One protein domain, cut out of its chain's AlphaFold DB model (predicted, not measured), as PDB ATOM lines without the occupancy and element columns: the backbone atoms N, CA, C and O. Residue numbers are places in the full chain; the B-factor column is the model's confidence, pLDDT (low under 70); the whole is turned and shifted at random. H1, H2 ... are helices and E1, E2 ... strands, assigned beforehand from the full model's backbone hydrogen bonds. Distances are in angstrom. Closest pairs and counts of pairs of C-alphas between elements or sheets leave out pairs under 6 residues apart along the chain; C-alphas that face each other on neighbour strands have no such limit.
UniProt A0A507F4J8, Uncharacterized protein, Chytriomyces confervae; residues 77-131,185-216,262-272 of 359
ATOM      1  N   TRP A  77       4.692  -8.825 -31.268       63.72
ATOM      2  CA  TRP A  77       4.141  -8.065 -32.387       63.72
ATOM      3  C   TRP A  77       5.180  -7.986 -33.503       63.72
ATOM      4  O   TRP A  77       6.266  -7.433 -33.303       63.72
ATOM      5  N   LYS A  78       4.847  -8.527 -34.673       75.25
ATOM      6  CA  LYS A  78       5.654  -8.459 -35.888       75.25
ATOM      7  C   LYS A  78       5.176  -7.296 -36.746       75.25
ATOM      8  O   LYS A  78       3.995  -7.192 -37.069       75.25
ATOM      9  N   ARG A  79       6.096  -6.408 -37.121       73.25
ATOM     10  CA  ARG A  79       5.825  -5.325 -38.074       73.25
ATOM     11  C   ARG A  79       5.480  -5.931 -39.439       73.25
ATOM     12  O   ARG A  79       6.255  -6.731 -39.946       73.25
ATOM     13  N   ILE A  80       4.353  -5.526 -40.023       76.06
ATOM     14  CA  ILE A  80       3.918  -5.970 -41.360       76.06
ATOM     15  C   ILE A  80       4.219  -4.900 -42.398       76.06
ATOM     16  O   ILE A  80       4.855  -5.173 -43.406       76.06
ATOM     17  N   ALA A  81       3.767  -3.676 -42.126       79.56
ATOM     18  CA  ALA A  81       3.849  -2.563 -43.055       79.56
ATOM     19  C   ALA A  81       4.230  -1.288 -42.305       79.56
ATOM     20  O   ALA A  81       3.804  -1.071 -41.167       79.56
ATOM     21  N   SER A  82       5.034  -0.451 -42.954       78.19
ATOM     22  CA  SER A  82       5.338   0.912 -42.529       78.19
ATOM     23  C   SER A  82       4.952   1.843 -43.667       78.19
ATOM     24  O   SER A  82       5.434   1.666 -44.782       78.19
ATOM     25  N   ILE A  83       4.079   2.805 -43.396       76.44
ATOM     26  CA  ILE A  83       3.660   3.813 -44.368       76.44
ATOM     27  C   ILE A  83       4.255   5.137 -43.927       76.44
ATOM     28  O   ILE A  83       3.994   5.584 -42.813       76.44
ATOM     29  N   HIS A  84       5.068   5.740 -44.785       76.25
ATOM     30  CA  HIS A  84       5.800   6.970 -44.495       76.25
ATOM     31  C   HIS A  84       5.021   8.207 -44.952       76.25
ATOM     32  O   HIS A  84       4.325   8.163 -45.969       76.25
ATOM     33  N   ILE A  85       5.133   9.304 -44.195       75.00
ATOM     34  CA  ILE A  85       4.539  10.594 -44.561       75.00
ATOM     35  C   ILE A  85       5.351  11.238 -45.686       75.00
ATOM     36  O   ILE A  85       6.543  11.507 -45.539       75.00
ATOM     37  N   ARG A  86       4.674  11.584 -46.780       77.31
ATOM     38  CA  ARG A  86       5.191  12.418 -47.866       77.31
ATOM     39  C   ARG A  86       4.812  13.876 -47.637       77.31
ATOM     40  O   ARG A  86       3.687  14.310 -47.871       77.31
ATOM     41  N   TYR A  87       5.778  14.669 -47.192       69.06
ATOM     42  CA  TYR A  87       5.569  16.077 -46.834       69.06
ATOM     43  C   TYR A  87       5.366  17.007 -48.036       69.06
ATOM     44  O   TYR A  87       4.861  18.121 -47.882       69.06
ATOM     45  N   ASN A  88       5.776  16.563 -49.225       69.56
ATOM     46  CA  ASN A  88       5.795  17.381 -50.438       69.56
ATOM     47  C   ASN A  88       4.514  17.267 -51.273       69.56
ATOM     48  O   ASN A  88       4.345  18.021 -52.227       69.56
ATOM     49  N   THR A  89       3.601  16.365 -50.911       72.25
ATOM     50  CA  THR A  89       2.431  16.000 -51.722       72.25
ATOM     51  C   THR A  89       1.110  16.386 -51.062       72.25
ATOM     52  O   THR A  89       0.125  15.667 -51.175       72.25
ATOM     53  N   ALA A  90       1.043  17.533 -50.377       73.38
ATOM     54  CA  ALA A  90      -0.226  18.034 -49.844       73.38
ATOM     55  C   ALA A  90      -1.288  18.134 -50.968       73.38
ATOM     56  O   ALA A  90      -0.979  18.671 -52.035       73.38
ATOM     57  N   PRO A  91      -2.533  17.654 -50.763       81.56
ATOM     58  CA  PRO A  91      -3.136  17.194 -49.503       81.56
ATOM     59  C   PRO A  91      -2.934  15.701 -49.164       81.56
ATOM     60  O   PRO A  91      -3.388  15.250 -48.112       81.56
ATOM     61  N   PHE A  92      -2.280  14.933 -50.032       84.12
ATOM     62  CA  PHE A  92      -2.066  13.490 -49.908       84.12
ATOM     63  C   PHE A  92      -0.720  13.201 -49.239       84.12
ATOM     64  O   PHE A  92       0.292  12.946 -49.889       84.12
ATOM     65  N   TYR A  93      -0.710  13.279 -47.910       81.31
ATOM     66  CA  TYR A  93       0.479  12.997 -47.106       81.31
ATOM     67  C   TYR A  93       0.805  11.504 -47.031       81.31
ATOM     68  O   TYR A  93       1.957  11.130 -46.856       81.31
ATOM     69  N   PHE A  94      -0.201  10.653 -47.183       84.56
ATOM     70  CA  PHE A  94      -0.069   9.209 -47.295       84.56
ATOM     71  C   PHE A  94      -0.677   8.735 -48.609       84.56
ATOM     72  O   PHE A  94      -1.750   9.212 -48.997       84.56
ATOM     73  N   ASP A  95      -0.015   7.767 -49.244       82.88
ATOM     74  CA  ASP A  95      -0.561   7.076 -50.407       82.88
ATOM     75  C   ASP A  95      -1.797   6.271 -50.005       82.88
ATOM     76  O   ASP A  95      -1.791   5.528 -49.024       82.88
ATOM     77  N   GLU A  96      -2.859   6.403 -50.794       85.19
ATOM     78  CA  GLU A  96      -4.096   5.637 -50.610       85.19
ATOM     79  C   GLU A  96      -3.971   4.189 -51.120       85.19
ATOM     80  O   GLU A  96      -4.891   3.395 -50.947       85.19
ATOM     81  N   VAL A  97      -2.837   3.831 -51.733       86.38
ATOM     82  CA  VAL A  97      -2.579   2.479 -52.240       86.38
ATOM     83  C   VAL A  97      -2.212   1.557 -51.079       86.38
ATOM     84  O   VAL A  97      -1.269   1.816 -50.332       86.38
ATOM     85  N   MET A  98      -2.975   0.473 -50.924       87.81
ATOM     86  CA  MET A  98      -2.739  -0.528 -49.890       87.81
ATOM     87  C   MET A  98      -1.458  -1.322 -50.188       87.81
ATOM     88  O   MET A  98      -1.327  -1.830 -51.297       87.81
ATOM     89  N   PRO A  99      -0.536  -1.473 -49.220       84.88
ATOM     90  CA  PRO A  99       0.606  -2.368 -49.363       84.88
ATOM     91  C   PRO A  99       0.160  -3.823 -49.547       84.88
ATOM     92  O   PRO A  99      -0.692  -4.296 -48.792       84.88
ATOM     93  N   ASP A 100       0.824  -4.559 -50.436       87.31
ATOM     94  CA  ASP A 100       0.541  -5.981 -50.710       87.31
ATOM     95  C   ASP A 100       0.610  -6.850 -49.441       87.31
ATOM     96  O   ASP A 100      -0.129  -7.813 -49.266       87.31
ATOM     97  N   THR A 101       1.447  -6.466 -48.472       84.25
ATOM     98  CA  THR A 101       1.579  -7.161 -47.177       84.25
ATOM     99  C   THR A 101       0.330  -7.086 -46.287       84.25
ATOM    100  O   THR A 101       0.196  -7.880 -45.347       84.25
ATOM    101  N   LEU A 102      -0.572  -6.135 -46.551       84.25
ATOM    102  CA  LEU A 102      -1.869  -5.992 -45.882       84.25
ATOM    103  C   LEU A 102      -3.019  -6.607 -46.690       84.25
ATOM    104  O   LEU A 102      -4.130  -6.726 -46.158       84.25
ATOM    105  N   GLU A 103      -2.764  -7.032 -47.929       89.19
ATOM    106  CA  GLU A 103      -3.762  -7.696 -48.757       89.19
ATOM    107  C   GLU A 103      -4.238  -8.996 -48.090       89.19
ATOM    108  O   GLU A 103      -3.470  -9.755 -47.498       89.19
ATOM    109  N   GLY A 104      -5.555  -9.207 -48.084       88.31
ATOM    110  CA  GLY A 104      -6.195 -10.337 -47.405       88.31
ATOM    111  C   GLY A 104      -6.323 -10.207 -45.879       88.31
ATOM    112  O   GLY A 104      -7.125 -10.930 -45.293       88.31
ATOM    113  N   LYS A 105      -5.608  -9.274 -45.229       88.19
ATOM    114  CA  LYS A 105      -5.734  -9.007 -43.778       88.19
ATOM    115  C   LYS A 105      -6.688  -7.861 -43.468       88.19
ATOM    116  O   LYS A 105      -7.419  -7.917 -42.483       88.19
ATOM    117  N   LEU A 106      -6.671  -6.823 -44.299       90.50
ATOM    118  CA  LEU A 106      -7.538  -5.659 -44.177       90.50
ATOM    119  C   LEU A 106      -8.209  -5.395 -45.526       90.50
ATOM    120  O   LEU A 106      -7.581  -5.491 -46.576       90.50
ATOM    121  N   SER A 107      -9.499  -5.058 -45.512       93.44
ATOM    122  CA  SER A 107     -10.187  -4.656 -46.741       93.44
ATOM    123  C   SER A 107      -9.604  -3.343 -47.267       93.44
ATOM    124  O   SER A 107      -9.472  -2.378 -46.512       93.44
ATOM    125  N   ASN A 108      -9.339  -3.278 -48.576       93.31
ATOM    126  CA  ASN A 108      -8.827  -2.076 -49.244       93.31
ATOM    127  C   ASN A 108      -9.733  -0.848 -48.999       93.31
ATOM    128  O   ASN A 108      -9.256   0.267 -48.793       93.31
ATOM    129  N   PHE A 109     -11.051  -1.054 -48.907       94.62
ATOM    130  CA  PHE A 109     -11.991   0.020 -48.579       94.62
ATOM    131  C   PHE A 109     -11.746   0.610 -47.180       94.62
ATOM    132  O   PHE A 109     -11.714   1.830 -47.021       94.62
ATOM    133  N   ILE A 110     -11.533  -0.250 -46.176       94.44
ATOM    134  CA  ILE A 110     -11.269   0.170 -44.790       94.44
ATOM    135  C   ILE A 110      -9.914   0.873 -44.713       94.44
ATOM    136  O   ILE A 110      -9.804   1.938 -44.105       94.44
ATOM    137  N   PHE A 111      -8.901   0.307 -45.371       93.50
ATOM    138  CA  PHE A 111      -7.576   0.908 -45.467       93.50
ATOM    139  C   PHE A 111      -7.646   2.328 -46.046       93.50
ATOM    140  O   PHE A 111      -7.251   3.292 -45.387       93.50
ATOM    141  N   THR A 112      -8.233   2.469 -47.235       92.50
ATOM    142  CA  THR A 112      -8.359   3.752 -47.936       92.50
ATOM    143  C   THR A 112      -9.125   4.776 -47.095       92.50
ATOM    144  O   THR A 112      -8.725   5.938 -47.015       92.50
ATOM    145  N   ALA A 113     -10.211   4.367 -46.428       94.88
ATOM    146  CA  ALA A 113     -10.990   5.252 -45.562       94.88
ATOM    147  C   ALA A 113     -10.161   5.798 -44.386       94.88
ATOM    148  O   ALA A 113     -10.196   7.000 -44.111       94.88
ATOM    149  N   ARG A 114      -9.366   4.941 -43.736       93.50
ATOM    150  CA  ARG A 114      -8.494   5.325 -42.615       93.50
ATOM    151  C   ARG A 114      -7.356   6.246 -43.049       93.50
ATOM    152  O   ARG A 114      -7.072   7.236 -42.374       93.50
ATOM    153  N   ILE A 115      -6.745   5.973 -44.202       92.12
ATOM    154  CA  ILE A 115      -5.711   6.848 -44.770       92.12
ATOM    155  C   ILE A 115      -6.286   8.225 -45.126       92.12
ATOM    156  O   ILE A 115      -5.672   9.246 -44.805       92.12
ATOM    157  N   LYS A 116      -7.497   8.284 -45.697       92.94
ATOM    158  CA  LYS A 116      -8.200   9.552 -45.962       92.94
ATOM    159  C   LYS A 116      -8.466  10.352 -44.693       92.94
ATOM    160  O   LYS A 116      -8.289  11.570 -44.698       92.94
ATOM    161  N   GLU A 117      -8.856   9.688 -43.609       93.69
ATOM    162  CA  GLU A 117      -9.077  10.339 -42.315       93.69
ATOM    163  C   GLU A 117      -7.784  10.957 -41.759       93.69
ATOM    164  O   GLU A 117      -7.780  12.122 -41.348       93.69
ATOM    165  N   ILE A 118      -6.662  10.230 -41.823       91.19
ATOM    166  CA  ILE A 118      -5.364  10.771 -41.399       91.19
ATOM    167  C   ILE A 118      -4.939  11.942 -42.285       91.19
ATOM    168  O   ILE A 118      -4.543  12.988 -41.763       91.19
ATOM    169  N   ASN A 119      -5.046  11.801 -43.609       91.12
ATOM    170  CA  ASN A 119      -4.729  12.879 -44.543       91.12
ATOM    171  C   ASN A 119      -5.570  14.128 -44.239       91.12
ATOM    172  O   ASN A 119      -5.027  15.231 -44.184       91.12
ATOM    173  N   ALA A 120      -6.861  13.978 -43.930       91.62
ATOM    174  CA  ALA A 120      -7.723  15.093 -43.544       91.62
ATOM    175  C   ALA A 120      -7.264  15.786 -42.246       91.62
ATOM    176  O   ALA A 120      -7.280  17.020 -42.172       91.62
ATOM    177  N   ILE A 121      -6.815  15.028 -41.237       90.56
ATOM    178  CA  ILE A 121      -6.242  15.590 -40.000       90.56
ATOM    179  C   ILE A 121      -4.967  16.373 -40.307       90.56
ATOM    180  O   ILE A 121      -4.822  17.514 -39.861       90.56
ATOM    181  N   LEU A 122      -4.065  15.791 -41.094       87.25
ATOM    182  CA  LEU A 122      -2.805  16.422 -41.474       87.25
ATOM    183  C   LEU A 122      -3.036  17.723 -42.258       87.25
ATOM    184  O   LEU A 122      -2.478  18.766 -41.901       87.25
ATOM    185  N   VAL A 123      -3.939  17.706 -43.243       88.62
ATOM    186  CA  VAL A 123      -4.358  18.899 -43.999       88.62
ATOM    187  C   VAL A 123      -4.941  19.962 -43.071       88.62
ATOM    188  O   VAL A 123      -4.536  21.122 -43.135       88.62
ATOM    189  N   LYS A 124      -5.851  19.577 -42.168       88.19
ATOM    190  CA  LYS A 124      -6.494  20.503 -41.224       88.19
ATOM    191  C   LYS A 124      -5.489  21.178 -40.292       88.19
ATOM    192  O   LYS A 124      -5.712  22.314 -39.875       88.19
ATOM    193  N   LYS A 125      -4.414  20.481 -39.915       83.31
ATOM    194  CA  LYS A 125      -3.410  21.010 -38.986       83.31
ATOM    195  C   LYS A 125      -2.396  21.921 -39.668       83.31
ATOM    196  O   LYS A 125      -1.926  22.828 -38.991       83.31
ATOM    197  N   GLY A 126      -2.103  21.735 -40.958       68.44
ATOM    198  CA  GLY A 126      -1.356  22.671 -41.822       68.44
ATOM    199  C   GLY A 126       0.124  22.913 -41.468       68.44
ATOM    200  O   GLY A 126       0.941  23.167 -42.348       68.44
ATOM    201  N   THR A 127       0.506  22.788 -40.199       60.81
ATOM    202  CA  THR A 127       1.869  22.892 -39.673       60.81
ATOM    203  C   THR A 127       2.413  21.499 -39.396       60.81
ATOM    204  O   THR A 127       2.558  21.094 -38.243       60.81
ATOM    205  N   ILE A 128       2.640  20.734 -40.459       59.31
ATOM    206  CA  ILE A 128       3.324  19.438 -40.355       59.31
ATOM    207  C   ILE A 128       4.835  19.661 -40.449       59.31
ATOM    208  O   ILE A 128       5.600  18.972 -39.788       59.31
ATOM    209  N   LYS A 129       5.267  20.691 -41.196       58.88
ATOM    210  CA  LYS A 129       6.665  21.122 -41.198       58.88
ATOM    211  C   LYS A 129       6.998  21.707 -39.837       58.88
ATOM    212  O   LYS A 129       6.439  22.730 -39.429       58.88
ATOM    213  N   ASP A 130       7.935  21.061 -39.162       59.44
ATOM    214  CA  ASP A 130       8.404  21.393 -37.827       59.44
ATOM    215  C   ASP A 130       9.335  22.635 -37.876       59.44
ATOM    216  O   ASP A 130      10.470  22.645 -37.400       59.44
ATOM    217  N   VAL A 131       8.839  23.746 -38.455       55.88
ATOM    218  CA  VAL A 131       9.495  25.080 -38.500       55.88
ATOM    219  C   VAL A 131       9.852  25.559 -37.084       55.88
ATOM    220  O   VAL A 131      10.751  26.380 -36.885       55.88
ATOM    221  N   LYS A 185       0.493  18.492 -31.971       79.56
ATOM    222  CA  LYS A 185      -0.940  18.226 -31.773       79.56
ATOM    223  C   LYS A 185      -1.503  17.196 -32.761       79.56
ATOM    224  O   LYS A 185      -2.422  16.477 -32.392       79.56
ATOM    225  N   TYR A 186      -0.977  17.139 -33.988       82.38
ATOM    226  CA  TYR A 186      -1.429  16.175 -34.996       82.38
ATOM    227  C   TYR A 186      -1.060  14.734 -34.615       82.38
ATOM    228  O   TYR A 186      -1.862  13.832 -34.820       82.38
ATOM    229  N   GLU A 187       0.105  14.509 -34.001       83.00
ATOM    230  CA  GLU A 187       0.565  13.166 -33.631       83.00
ATOM    231  C   GLU A 187      -0.301  12.567 -32.529       83.00
ATOM    232  O   GLU A 187      -0.664  11.400 -32.605       83.00
ATOM    233  N   ARG A 188      -0.743  13.388 -31.570       84.75
ATOM    234  CA  ARG A 188      -1.700  12.964 -30.536       84.75
ATOM    235  C   ARG A 188      -3.039  12.520 -31.121       84.75
ATOM    236  O   ARG A 188      -3.620  11.547 -30.648       84.75
ATOM    237  N   GLU A 189      -3.534  13.226 -32.138       89.88
ATOM    238  CA  GLU A 189      -4.784  12.870 -32.822       89.88
ATOM    239  C   GLU A 189      -4.625  11.576 -33.628       89.88
ATOM    240  O   GLU A 189      -5.450  10.671 -33.503       89.88
ATOM    241  N   ILE A 190      -3.522  11.431 -34.368       88.94
ATOM    242  CA  ILE A 190      -3.215  10.200 -35.111       88.94
ATOM    243  C   ILE A 190      -3.018   9.019 -34.152       88.94
ATOM    244  O   ILE A 190      -3.518   7.926 -34.410       88.94
ATOM    245  N   GLN A 191      -2.341   9.211 -33.019       88.88
ATOM    246  CA  GLN A 191      -2.141   8.166 -32.014       88.88
ATOM    247  C   GLN A 191      -3.466   7.737 -31.369       88.88
ATOM    248  O   GLN A 191      -3.670   6.546 -31.122       88.88
ATOM    249  N   ALA A 192      -4.383   8.682 -31.133       91.00
ATOM    250  CA  ALA A 192      -5.728   8.374 -30.657       91.00
ATOM    251  C   ALA A 192      -6.513   7.533 -31.679       91.00
ATOM    252  O   ALA A 192      -7.112   6.529 -31.286       91.00
ATOM    253  N   LEU A 193      -6.444   7.874 -32.972       93.31
ATOM    254  CA  LEU A 193      -7.039   7.070 -34.047       93.31
ATOM    255  C   LEU A 193      -6.419   5.675 -34.136       93.31
ATOM    256  O   LEU A 193      -7.140   4.684 -34.151       93.31
ATOM    257  N   CYS A 194      -5.090   5.575 -34.105       90.56
ATOM    258  CA  CYS A 194      -4.391   4.290 -34.129       90.56
ATOM    259  C   CYS A 194      -4.824   3.394 -32.962       90.56
ATOM    260  O   CYS A 194      -5.065   2.200 -33.143       90.56
ATOM    261  N   LYS A 195      -4.963   3.966 -31.761       90.94
ATOM    262  CA  LYS A 195      -5.449   3.237 -30.587       90.94
ATOM    263  C   LYS A 195      -6.894   2.771 -30.774       90.94
ATOM    264  O   LYS A 195      -7.196   1.635 -30.423       90.94
ATOM    265  N   TYR A 196      -7.754   3.621 -31.330       94.19
ATOM    266  CA  TYR A 196      -9.141   3.278 -31.633       94.19
ATOM    267  C   TYR A 196      -9.235   2.132 -32.653       94.19
ATOM    268  O   TYR A 196      -9.856   1.112 -32.366       94.19
ATOM    269  N   TRP A 197      -8.525   2.222 -33.780       94.00
ATOM    270  CA  TRP A 197      -8.503   1.157 -34.788       94.00
ATOM    271  C   TRP A 197      -7.882  -0.140 -34.269       94.00
ATOM    272  O   TRP A 197      -8.305  -1.218 -34.661       94.00
ATOM    273  N   SER A 198      -6.905  -0.060 -33.359       90.69
ATOM    274  CA  SER A 198      -6.312  -1.261 -32.749       90.69
ATOM    275  C   SER A 198      -7.314  -1.987 -31.851       90.69
ATOM    276  O   SER A 198      -7.233  -3.199 -31.684       90.69
ATOM    277  N   GLN A 199      -8.253  -1.252 -31.247       92.69
ATOM    278  CA  GLN A 199      -9.349  -1.842 -30.479       92.69
ATOM    279  C   GLN A 199     -10.408  -2.451 -31.404       92.69
ATOM    280  O   GLN A 199     -10.893  -3.543 -31.119       92.69
ATOM    281  N   GLU A 200     -10.734  -1.771 -32.509       92.81
ATOM    282  CA  GLU A 200     -11.669  -2.256 -33.534       92.81
ATOM    283  C   GLU A 200     -11.171  -3.562 -34.178       92.81
ATOM    284  O   GLU A 200     -11.884  -4.566 -34.200       92.81
ATOM    285  N   ASP A 201      -9.904  -3.596 -34.591       91.06
ATOM    286  CA  ASP A 201      -9.305  -4.714 -35.329       91.06
ATOM    287  C   ASP A 201      -8.592  -5.730 -34.433       91.06
ATOM    288  O   ASP A 201      -7.831  -6.579 -34.907       91.06
ATOM    289  N   MET A 202      -8.851  -5.696 -33.125       87.25
ATOM    290  CA  MET A 202      -8.272  -6.663 -32.191       87.25
ATOM    291  C   MET A 202      -8.623  -8.111 -32.582       87.25
ATOM    292  O   MET A 202      -7.823  -9.022 -32.373       87.25
ATOM    293  N   HIS A 203      -9.794  -8.309 -33.201       87.12
ATOM    294  CA  HIS A 203     -10.260  -9.591 -33.736       87.12
ATOM    295  C   HIS A 203      -9.445 -10.094 -34.941       87.12
ATOM    296  O   HIS A 203      -9.402 -11.296 -35.179       87.12
ATOM    297  N   LEU A 204      -8.771  -9.194 -35.663       85.50
ATOM    298  CA  LEU A 204      -7.856  -9.503 -36.772       85.50
ATOM    299  C   LEU A 204      -6.397  -9.606 -36.306       85.50
ATOM    300  O   LEU A 204      -5.495  -9.776 -37.124       85.50
ATOM    301  N   HIS A 205      -6.146  -9.457 -35.000       84.62
ATOM    302  CA  HIS A 205      -4.805  -9.368 -34.425       84.62
ATOM    303  C   HIS A 205      -3.937  -8.261 -35.048       84.62
ATOM    304  O   HIS A 205      -2.709  -8.383 -35.082       84.62
ATOM    305  N   LEU A 206      -4.571  -7.176 -35.510       84.19
ATOM    306  CA  LEU A 206      -3.903  -5.996 -36.055       84.19
ATOM    307  C   LEU A 206      -3.699  -4.939 -34.967       84.19
ATOM    308  O   LEU A 206      -4.596  -4.635 -34.181       84.19
ATOM    309  N   GLY A 207      -2.497  -4.374 -34.931       85.19
ATOM    310  CA  GLY A 207      -2.101  -3.300 -34.034       85.19
ATOM    311  C   GLY A 207      -1.513  -2.148 -34.830       85.19
ATOM    312  O   GLY A 207      -0.684  -2.343 -35.719       85.19
ATOM    313  N   TYR A 208      -1.934  -0.937 -34.492       86.38
ATOM    314  CA  TYR A 208      -1.577   0.276 -35.209       86.38
ATOM    315  C   TYR A 208      -0.799   1.208 -34.297       86.38
ATOM    316  O   TYR A 208      -1.250   1.554 -33.203       86.38
ATOM    317  N   ILE A 209       0.384   1.625 -34.743       81.94
ATOM    318  CA  ILE A 209       1.266   2.477 -33.951       81.94
ATOM    319  C   ILE A 209       1.780   3.613 -34.832       81.94
ATOM    320  O   ILE A 209       2.446   3.386 -35.840       81.94
ATOM    321  N   SER A 210       1.503   4.847 -34.418       80.69
ATOM    322  CA  SER A 210       2.157   6.037 -34.965       80.69
ATOM    323  C   SER A 210       3.548   6.169 -34.351       80.69
ATOM    324  O   SER A 210       3.671   6.157 -33.123       80.69
ATOM    325  N   ARG A 211       4.595   6.279 -35.176       70.88
ATOM    326  CA  ARG A 211       5.954   6.582 -34.711       70.88
ATOM    327  C   ARG A 211       6.603   7.637 -35.595       70.88
ATOM    328  O   ARG A 211       6.528   7.568 -36.819       70.88
ATOM    329  N   ARG A 212       7.336   8.561 -34.980       65.94
ATOM    330  CA  ARG A 212       8.379   9.321 -35.674       65.94
ATOM    331  C   ARG A 212       9.541   8.368 -35.967       65.94
ATOM    332  O   ARG A 212      10.072   7.759 -35.037       65.94
ATOM    333  N   SER A 213       9.920   8.176 -37.234       53.41
ATOM    334  CA  SER A 213      11.234   7.582 -37.499       53.41
ATOM    335  C   SER A 213      12.264   8.583 -37.022       53.41
ATOM    336  O   SER A 213      12.371   9.684 -37.552       53.41
ATOM    337  N   ASN A 214      13.025   8.164 -36.024       46.22
ATOM    338  CA  ASN A 214      14.226   8.861 -35.610       46.22
ATOM    339  C   ASN A 214      15.417   8.450 -36.473       46.22
ATOM    340  O   ASN A 214      16.538   8.758 -36.084       46.22
ATOM    341  N   ARG A 215      15.211   7.710 -37.581       40.91
ATOM    342  CA  ARG A 215      16.321   7.287 -38.426       40.91
ATOM    343  C   ARG A 215      16.967   8.554 -38.969       40.91
ATOM    344  O   ARG A 215      16.324   9.263 -39.747       40.91
ATOM    345  N   PRO A 216      18.207   8.847 -38.568       39.97
ATOM    346  CA  PRO A 216      18.927   9.908 -39.215       39.97
ATOM    347  C   PRO A 216      19.126   9.468 -40.660       39.97
ATOM    348  O   PRO A 216      19.751   8.435 -40.912       39.97
ATOM    349  N   SER A 262       8.536  10.016 -39.792       41.41
ATOM    350  CA  SER A 262       7.163   9.769 -39.363       41.41
ATOM    351  C   SER A 262       6.464   8.766 -40.286       41.41
ATOM    352  O   SER A 262       6.250   8.965 -41.482       41.41
ATOM    353  N   GLY A 263       6.250   7.596 -39.707       42.56
ATOM    354  CA  GLY A 263       5.794   6.416 -40.389       42.56
ATOM    355  C   GLY A 263       4.802   5.724 -39.484       42.56
ATOM    356  O   GLY A 263       5.052   5.497 -38.296       42.56
ATOM    357  N   TRP A 264       3.639   5.415 -40.025       40.94
ATOM    358  CA  TRP A 264       2.679   4.587 -39.330       40.94
ATOM    359  C   TRP A 264       3.032   3.127 -39.562       40.94
ATOM    360  O   TRP A 264       3.239   2.703 -40.695       40.94
ATOM    361  N   THR A 265       3.127   2.360 -38.482       49.81
ATOM    362  CA  THR A 265       3.430   0.936 -38.551       49.81
ATOM    363  C   THR A 265       2.183   0.125 -38.215       49.81
ATOM    364  O   THR A 265       1.657   0.241 -37.105       49.81
ATOM    365  N   ALA A 266       1.757  -0.737 -39.138       41.28
ATOM    366  CA  ALA A 266       0.830  -1.826 -38.850       41.28
ATOM    367  C   ALA A 266       1.632  -3.066 -38.420       41.28
ATOM    368  O   ALA A 266       2.604  -3.456 -39.079       41.28
ATOM    369  N   ALA A 267       1.249  -3.678 -37.303       54.59
ATOM    370  CA  ALA A 267       1.863  -4.887 -36.767       54.59
ATOM    371  C   ALA A 267       0.807  -5.979 -36.547       54.59
ATOM    372  O   ALA A 267      -0.302  -5.680 -36.111       54.59
ATOM    373  N   THR A 268       1.154  -7.238 -36.815       43.25
ATOM    374  CA  THR A 268       0.346  -8.410 -36.441       43.25
ATOM    375  C   THR A 268       0.948  -9.109 -35.248       43.25
ATOM    376  O   THR A 268       2.167  -9.150 -35.088       43.25
ATOM    377  N   ILE A 269       0.099  -9.737 -34.447       45.47
ATOM    378  CA  ILE A 269       0.548 -10.786 -33.539       45.47
ATOM    379  C   ILE A 269       0.853 -12.030 -34.381       45.47
ATOM    380  O   ILE A 269      -0.044 -12.518 -35.062       45.47
ATOM    381  N   ASP A 270       2.093 -12.531 -34.350       45.16
ATOM    382  CA  ASP A 270       2.412 -13.836 -34.950       45.16
ATOM    383  C   ASP A 270       1.589 -14.909 -34.218       45.16
ATOM    384  O   ASP A 270       1.799 -15.166 -33.027       45.16
ATOM    385  N   SER A 271       0.600 -15.485 -34.904       46.16
ATOM    386  CA  SER A 271      -0.231 -16.583 -34.397       46.16
ATOM    387  C   SER A 271       0.411 -17.955 -34.600       46.16
ATOM    388  O   SER A 271      -0.050 -18.931 -34.009       46.16
ATOM    389  N   ASP A 272       1.486 -18.037 -35.383       46.00
ATOM    390  CA  ASP A 272       1.956 -19.307 -35.919       46.00
ATOM    391  C   ASP A 272       3.247 -19.720 -35.211       46.00
ATOM    392  O   ASP A 272       4.341 -19.225 -35.479       46.00
TER     393      ASP A 272
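AT A GLANCE: This is residues 77 to 131, 185 to 216 and 262 to 272 of the 359 residues of an uncharacterized protein of Chytriomyces confervae (UniProt A0A507F4J8). A strongly twisted three-stranded sheet, H2 beside its edge strand E2, and H1 beside H2 make a curved row; unnamed residues 85 to 107 run between E1 and H1. The 98 printed residues have two named helices and three named strands, E1 H1 H2 E2 E3; the class is mixed, the sheet E1 - E3 - E2, all antiparallel. It is compact, radius of gyration of the C-alphas 13.3 A, spanning 45 by 29 by 22 A.

HOW THE PARTS SIT: E1, residues 77 to 84, neighbours E3, residues 263 to 269; N 78 and O 268, 2.8 A, are within hydrogen-bond range. H1, residues 108 to 125, touches H2, residues 185 to 204, with its residues 118 to 125 alone; the closest C-alphas are those of Lys 125 and Tyr 186, 6.6 A. They run opposite ways at a shallow tilt of 15 degrees. H2 stands at the sheet's level; its Ser 198 and Gly 207 of E2, residues 206 to 211, have the closest C-alphas, 4.9 A. E2 neighbours E3, with N 207 and O 267 at 2.8 A. Every O i to N i+4 pair is within range in H1, 14 of 16 in H2.

IN THESE COORDINATES: E1 begins at C-alpha 77 (4.141, -8.065, -32.387) and E3 ends at C-alpha 269 (0.548, -10.786, -33.539). H1 is 25.8 A long, H2 29.0 A.

THE WHOLE: C-alphas 131 and 185 are 14.2 A apart across one cut, 216 and 262 11.8 A across the other. The link E1 to H1 is long. pLDDT is under 70 in 25 residues, among them 262 to 272.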